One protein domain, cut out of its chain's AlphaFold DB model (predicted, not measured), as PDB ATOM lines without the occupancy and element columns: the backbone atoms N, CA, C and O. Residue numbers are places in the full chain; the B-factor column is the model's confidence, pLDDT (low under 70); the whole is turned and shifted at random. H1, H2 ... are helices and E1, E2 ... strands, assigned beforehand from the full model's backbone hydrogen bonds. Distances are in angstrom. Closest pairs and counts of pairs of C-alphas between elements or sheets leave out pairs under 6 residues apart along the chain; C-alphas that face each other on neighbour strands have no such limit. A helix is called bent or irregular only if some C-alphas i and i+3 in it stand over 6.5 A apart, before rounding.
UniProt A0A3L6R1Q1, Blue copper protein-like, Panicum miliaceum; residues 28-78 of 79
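This is residues 28 to 78 of the 79 residues of the protein "Blue copper protein-like" of Panicum miliaceum (UniProt A0A3L6R1Q1). Two very short parallel strands, E1 and E2, lie side by side near the middle, and the chain between them swings out in a wide loop that holds the small helix H1 toward one end of an elongated model. From the end of E2 the chain folds back into the longer helix H2, which runs past the small sheet toward the other end, where residues 28 to 30 also lie. The printed part has 51 residues with two named helices and two named strands, in the order E1, H1, E2, H2; the sheet has the order E1, E2 and is parallel. The class is mixed, helices and strands, with 23 residues, under half, in named elements. The whole is only just compact, close to loose, with a radius of gyration of the C-alphas of 11.6 A and spans of 35 by 22 by 13 A.

E1, residues 32 to 34, and E2, residues 62 to 64, are parallel neighbours with 32 degrees between their directions. The C-alphas of Tyr 33 and Leu 63 face each other at 4.9 A. N 33 and O 62 are within hydrogen-bond range at 2.9 A, and so are N 64 and O 33 at 2.9 A. With H1, residues 48 to 53, they form a strand-helix-strand unit, two parallel neighbour strands with a helix between them along the chain, and its crossover is right-handed. H2, residues 66 to 76, has 3 pairs of C-alphas within 8 A of E1; the closest C-alphas are those of Val 34 and Pro 66, 5.8 A apart. H1 and H2 are apart. In H1 every O i to N i+4 pair is within hydrogen-bond range; in H2 3 of 7 are, and 4 of 8 O i to N i+3 pairs. H2 is only just irregular: C-alphas 67 and 70 are 6.8 A apart.

E1 begins at C-alpha 32 (306.561, 191.734, 264.727) and is 6.5 A long from first to last C-alpha. E2 measures 6.2 A. H1 begins at C-alpha 48 (296.312, 197.624, 275.624) and measures 8.3 A. H2 is the longest element, 16.1 A, and ends at C-alpha 76 (310.720, 185.585, 257.206).

The two C-alphas farthest apart are those of Arg 45 and Leu 78, 34.8 A. The printed part has no cut. The link from E1 to H1, residues 35 to 47, is long; that from H1 to E2 is short, and that from E2 to H2 is tight. The mean pLDDT of the printed part is 73.5, and residues 28 to 30, 38 to 40 and 66 to 78 are under 70.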
ATOM      1  N   VAL A  28     315.774 195.204 255.856       58.97
ATOM      2  CA  VAL A  28     314.707 195.852 256.624       58.97
ATOM      3  C   VAL A  28     314.146 194.801 257.568       58.97
ATOM      4  O   VAL A  28     313.350 193.951 257.178       58.97
ATOM      5  N   THR A  29     314.590 194.837 258.818       59.62
ATOM      6  CA  THR A  29     313.993 194.030 259.878       59.62
ATOM      7  C   THR A  29     312.752 194.761 260.383       59.62
ATOM      8  O   THR A  29     312.863 195.675 261.196       59.62
ATOM      9  N   ALA A  30     311.577 194.400 259.868       68.31
ATOM     10  CA  ALA A  30     310.310 194.822 260.460       68.31
ATOM     11  C   ALA A  30     310.106 194.075 261.784       68.31
ATOM     12  O   ALA A  30     310.235 192.848 261.823       68.31
ATOM     13  N   ALA A  31     309.799 194.788 262.866       74.25
ATOM     14  CA  ALA A  31     309.470 194.147 264.127       74.25
ATOM     15  C   ALA A  31     308.034 193.605 264.090       74.25
ATOM     16  O   ALA A  31     307.096 194.279 263.658       74.25
ATOM     17  N   ASP A  32     307.866 192.371 264.566       76.62
ATOM     18  CA  ASP A  32     306.561 191.734 264.727       76.62
ATOM     19  C   ASP A  32     306.142 191.768 266.199       76.62
ATOM     20  O   ASP A  32     306.668 191.036 267.042       76.62
ATOM     21  N   TYR A  33     305.152 192.603 266.511       82.38
ATOM     22  CA  TYR A  33     304.630 192.750 267.864       82.38
ATOM     23  C   TYR A  33     303.377 191.911 268.059       82.38
ATOM     24  O   TYR A  33     302.330 192.153 267.451       82.38
ATOM     25  N   VAL A  34     303.477 190.915 268.941       85.25
ATOM     26  CA  VAL A  34     302.324 190.121 269.366       85.25
ATOM     27  C   VAL A  34     301.512 190.932 270.365       85.25
ATOM     28  O   VAL A  34     301.969 191.216 271.475       85.25
ATOM     29  N   VAL A  35     300.300 191.306 269.962       84.25
ATOM     30  CA  VAL A  35     299.429 192.159 270.772       84.25
ATOM     31  C   VAL A  35     299.030 191.445 272.067       84.25
ATOM     32  O   VAL A  35     298.482 190.345 272.013       84.25
ATOM     33  N   GLY A  36     299.311 192.086 273.207       77.88
ATOM     34  CA  GLY A  36     298.928 191.635 274.550       77.88
ATOM     35  C   GLY A  36     299.877 190.634 275.224       77.88
ATOM     36  O   GLY A  36     299.709 190.330 276.407       77.88
ATOM     37  N   ASN A  37     300.901 190.143 274.519       75.31
ATOM     38  CA  ASN A  37     301.896 189.226 275.084       75.31
ATOM     39  C   ASN A  37     302.631 189.888 276.275       75.31
ATOM     40  O   ASN A  37     302.980 191.067 276.159       75.31
ATOM     41  N   PRO A  38     302.907 189.188 277.400       66.06
ATOM     42  CA  PRO A  38     302.636 187.776 277.717       66.06
ATOM     43  C   PRO A  38     301.289 187.473 278.388       66.06
ATOM     44  O   PRO A  38     300.977 186.305 278.607       66.06
ATOM     45  N   ALA A  39     300.504 188.490 278.740       64.06
ATOM     46  CA  ALA A  39     299.361 188.341 279.643       64.06
ATOM     47  C   ALA A  39     298.001 188.160 278.944       64.06
ATOM     48  O   ALA A  39     297.050 187.719 279.589       64.06
ATOM     49  N   GLY A  40     297.880 188.474 277.652       63.19
ATOM     50  CA  GLY A  40     296.612 188.383 276.932       63.19
ATOM     51  C   GLY A  40     296.760 188.435 275.414       63.19
ATOM     52  O   GLY A  40     297.833 188.704 274.879       63.19
ATOM     53  N   GLY A  41     295.695 188.073 274.703       74.44
ATOM     54  CA  GLY A  41     295.658 188.122 273.245       74.44
ATOM     55  C   GLY A  41     295.008 189.406 272.746       74.44
ATOM     56  O   GLY A  41     294.833 190.380 273.469       74.44
ATOM     57  N   TRP A  42     294.551 189.387 271.495       80.75
ATOM     58  CA  TRP A  42     293.642 190.424 271.005       80.75
ATOM     59  C   TRP A  42     292.227 190.183 271.574       80.75
ATOM     60  O   TRP A  42     291.319 189.746 270.871       80.75
ATOM     61  N   ASP A  43     292.067 190.383 272.882       75.81
ATOM     62  CA  ASP A  43     290.843 190.177 273.656       75.81
ATOM     63  C   ASP A  43     290.486 191.386 274.544       75.81
ATOM     64  O   ASP A  43     291.262 192.323 274.713       75.81
ATOM     65  N   GLY A  44     289.286 191.393 275.126       76.62
ATOM     66  CA  GLY A  44     288.842 192.476 276.015       76.62
ATOM     67  C   GLY A  44     289.443 192.453 277.427       76.62
ATOM     68  O   GLY A  44     289.035 193.257 278.259       76.62
ATOM     69  N   ARG A  45     290.347 191.514 277.736       78.94
ATOM     70  CA  ARG A  45     290.968 191.351 279.065       78.94
ATOM     71  C   ARG A  45     292.371 191.950 279.126       78.94
ATOM     72  O   ARG A  45     292.913 192.125 280.213       78.94
ATOM     73  N   THR A  46     292.934 192.267 277.968       82.00
ATOM     74  CA  THR A  46     294.265 192.840 277.818       82.00
ATOM     75  C   THR A  46     294.246 194.345 278.067       82.00
ATOM     76  O   THR A  46     293.482 195.082 277.440       82.00
ATOM     77  N   ASP A  47     295.124 194.829 278.949       86.19
ATOM     78  CA  ASP A  47     295.389 196.264 279.071       86.19
ATOM     79  C   ASP A  47     296.284 196.734 277.915       86.19
ATOM     80  O   ASP A  47     297.517 196.759 277.993       86.19
ATOM     81  N   TYR A  48     295.637 197.122 276.818       85.00
ATOM     82  CA  TYR A  48     296.312 197.624 275.624       85.00
ATOM     83  C   TYR A  48     297.092 198.914 275.854       85.00
ATOM     84  O   TYR A  48     298.038 199.173 275.112       85.00
ATOM     85  N   LYS A  49     296.716 199.736 276.843       86.69
ATOM     86  CA  LYS A  49     297.420 200.998 277.100       86.69
ATOM     87  C   LYS A  49     298.790 200.721 277.694       86.69
ATOM     88  O   LYS A  49     299.776 201.261 277.203       86.69
ATOM     89  N   SER A  50     298.844 199.854 278.703       87.81
ATOM     90  CA  SER A  50     300.104 199.422 279.309       87.81
ATOM     91  C   SER A  50     300.987 198.684 278.295       87.81
ATOM     92  O   SER A  50     302.169 198.995 278.159       87.81
ATOM     93  N   TRP A  51     300.399 197.782 277.500       87.88
ATOM     94  CA  TRP A  51     301.129 197.039 276.468       87.88
ATOM     95  C   TRP A  51     301.711 197.950 275.374       87.88
ATOM     96  O   TRP A  51     302.893 197.848 275.058       87.88
ATOM     97  N   ALA A  52     300.921 198.876 274.824       87.69
ATOM     98  CA  ALA A  52     301.394 199.774 273.770       87.69
ATOM     99  C   ALA A  52     302.457 200.757 274.280       87.69
ATOM    100  O   ALA A  52     303.389 201.072 273.549       87.69
ATOM    101  N   ALA A  53     302.347 201.216 275.533       89.31
ATOM    102  CA  ALA A  53     303.329 202.108 276.150       89.31
ATOM    103  C   ALA A  53     304.689 201.434 276.397       89.31
ATOM    104  O   ALA A  53     305.709 202.119 276.459       89.31
ATOM    105  N   ALA A  54     304.715 200.107 276.530       86.94
ATOM    106  CA  ALA A  54     305.947 199.339 276.679       86.94
ATOM    107  C   ALA A  54     306.678 199.105 275.344       86.94
ATOM    108  O   ALA A  54     307.800 198.599 275.350       86.94
ATOM    109  N   GLN A  55     306.063 199.461 274.210       87.25
ATOM    110  CA  GLN A  55     306.586 199.177 272.882       87.25
ATOM    111  C   GLN A  55     306.998 200.449 272.135       87.25
ATOM    112  O   GLN A  55     306.371 201.498 272.236       87.25
ATOM    113  N   THR A  56     308.068 200.347 271.348       88.88
ATOM    114  CA  THR A  56     308.458 201.373 270.371       88.88
ATOM    115  C   THR A  56     308.083 200.882 268.983       88.88
ATOM    116  O   THR A  56     308.535 199.811 268.601       88.88
ATOM    117  N   PHE A  57     307.264 201.641 268.254       86.56
ATOM    118  CA  PHE A  57     306.841 201.302 266.894       86.56
ATOM    119  C   PHE A  57     307.597 202.147 265.872       86.56
ATOM    120  O   PHE A  57     307.661 203.373 265.997       86.56
ATOM    121  N   ALA A  58     308.119 201.500 264.839       86.50
ATOM    122  CA  ALA A  58     308.698 202.119 263.662       86.50
ATOM    123  C   ALA A  58     307.811 201.871 262.424       86.50
ATOM    124  O   ALA A  58     307.083 200.876 262.347       86.50
ATOM    125  N   PRO A  59     307.846 202.764 261.418       82.69
ATOM    126  CA  PRO A  59     307.190 202.509 260.142       82.69
ATOM    127  C   PRO A  59     307.720 201.220 259.498       82.69
ATOM    128  O   PRO A  59     308.921 201.085 259.283       82.69
ATOM    129  N   GLY A  60     306.815 200.294 259.173       81.62
ATOM    130  CA  GLY A  60     307.151 198.970 258.636       81.62
ATOM    131  C   GLY A  60     306.922 197.826 259.624       81.62
ATOM    132  O   GLY A  60     306.785 196.684 259.191       81.62
ATOM    133  N   ASP A  61     306.791 198.124 260.919       84.44
ATOM    134  CA  ASP A  61     306.465 197.122 261.932       84.44
ATOM    135  C   ASP A  61     305.041 196.594 261.767       84.44
ATOM    136  O   ASP A  61     304.131 197.296 261.313       84.44
ATOM    137  N   THR A  62     304.826 195.339 262.162       83.38
ATOM    138  CA  THR A  62     303.506 194.712 262.080       83.38
ATOM    139  C   THR A  62     302.988 194.290 263.448       83.38
ATOM    140  O   THR A  62     303.682 193.680 264.258       83.38
ATOM    141  N   LEU A  63     301.702 194.549 263.672       86.75
ATOM    142  CA  LEU A  63     300.962 194.052 264.823       86.75
ATOM    143  C   LEU A  63     300.289 192.732 264.456       86.75
ATOM    144  O   LEU A  63     299.439 192.684 263.565       86.75
ATOM    145  N   SER A  64     300.661 191.655 265.139       81.38
ATOM    146  CA  SER A  64     300.144 190.318 264.857       81.38
ATOM    147  C   SER A  64     299.317 189.786 266.016       81.38
ATOM    148  O   SER A  64     299.677 189.913 267.187       81.38
ATOM    149  N   LYS A  65     298.215 189.105 265.687       76.81
ATOM    150  CA  LYS A  65     297.548 188.232 266.656       76.81
ATOM    151  C   LYS A  65     298.421 186.996 266.919       76.81
ATOM    152  O   LYS A  65     299.024 186.498 265.964       76.81
ATOM    153  N   PRO A  66     298.432 186.441 268.147       69.12
ATOM    154  CA  PRO A  66     299.236 185.263 268.491       69.12
ATOM    155  C   PRO A  66     299.077 184.094 267.503       69.12
ATOM    156  O   PRO A  66     300.052 183.449 267.143       69.12
ATOM    157  N   GLN A  67     297.864 183.888 266.975       62.69
ATOM    158  CA  GLN A  67     297.550 182.840 265.993       62.69
ATOM    159  C   GLN A  67     298.270 183.000 264.634       62.69
ATOM    160  O   GLN A  67     298.424 182.026 263.909       62.69
ATOM    161  N   LEU A  68     298.683 184.214 264.251       59.44
ATOM    162  CA  LEU A  68     299.358 184.476 262.968       59.44
ATOM    163  C   LEU A  68     300.864 184.723 263.112       59.44
ATOM    164  O   LEU A  68     301.570 184.728 262.106       59.44
ATOM    165  N   ALA A  69     301.365 184.914 264.334       59.34
ATOM    166  CA  ALA A  69     302.780 185.175 264.582       59.34
ATOM    167  C   ALA A  69     303.667 183.967 264.217       59.34
ATOM    168  O   ALA A  69     304.735 184.136 263.635       59.34
ATOM    169  N   SER A  70     303.191 182.743 264.473       59.66
ATOM    170  CA  SER A  70     303.927 181.508 264.159       59.66
ATOM    171  C   SER A  70     304.103 181.265 262.655       59.66
ATOM    172  O   SER A  70     305.142 180.765 262.235       59.66
ATOM    173  N   TRP A  71     303.129 181.653 261.827       56.03
ATOM    174  CA  TRP A  71     303.193 181.480 260.371       56.03
ATOM    175  C   TRP A  71     304.133 182.489 259.691       56.03
ATOM    176  O   TRP A  71     304.812 182.156 258.721       56.03
ATOM    177  N   ARG A  72     304.210 183.726 260.201       57.72
ATOM    178  CA  ARG A  72     304.993 184.808 259.573       57.72
ATOM    179  C   ARG A  72     306.493 184.689 259.824       57.72
ATOM    180  O   ARG A  72     307.271 184.874 258.891       57.72
ATOM    181  N   LEU A  73     306.892 184.279 261.027       58.84
ATOM    182  CA  LEU A  73     308.298 184.000 261.342       58.84
ATOM    183  C   LEU A  73     308.852 182.822 260.522       58.84
ATOM    184  O   LEU A  73     310.024 182.825 260.156       58.84
ATOM    185  N   GLY A  74     308.000 181.854 260.162       53.09
ATOM    186  CA  GLY A  74     308.371 180.751 259.273       53.09
ATOM    187  C   GLY A  74     308.711 181.191 257.843       53.09
ATOM    188  O   GLY A  74     309.580 180.591 257.223       53.09
ATOM    189  N   ILE A  75     308.078 182.255 257.331       51.75
ATOM    190  CA  ILE A  75     308.345 182.800 255.986       51.75
ATOM    191  C   ILE A  75     309.516 183.794 256.014       51.75
ATOM    192  O   ILE A  75     310.324 183.804 255.091       51.75
ATOM    193  N   ALA A  76     309.649 184.593 257.076       49.47
ATOM    194  CA  ALA A  76     310.720 185.585 257.206       49.47
ATOM    195  C   ALA A  76     312.128 184.967 257.341       49.47
ATOM    196  O   ALA A  76     313.105 185.617 256.996       49.47
ATOM    197  N   CYS A  77     312.246 183.714 257.799       42.72
ATOM    198  CA  CYS A  77     313.523 182.989 257.860       42.72
ATOM    199  C   CYS A  77     313.919 182.312 256.525       42.72
ATOM    200  O   CYS A  77     314.992 181.718 256.435       42.72
ATOM    201  N   LEU A  78     313.052 182.355 255.506       39.81
ATOM    202  CA  LEU A  78     313.265 181.733 254.189       39.81
ATOM    203  C   LEU A  78     313.625 182.747 253.083       39.81
ATOM    204  O   LEU A  78     313.725 182.343 251.924       39.81
TER     205      LEU A  78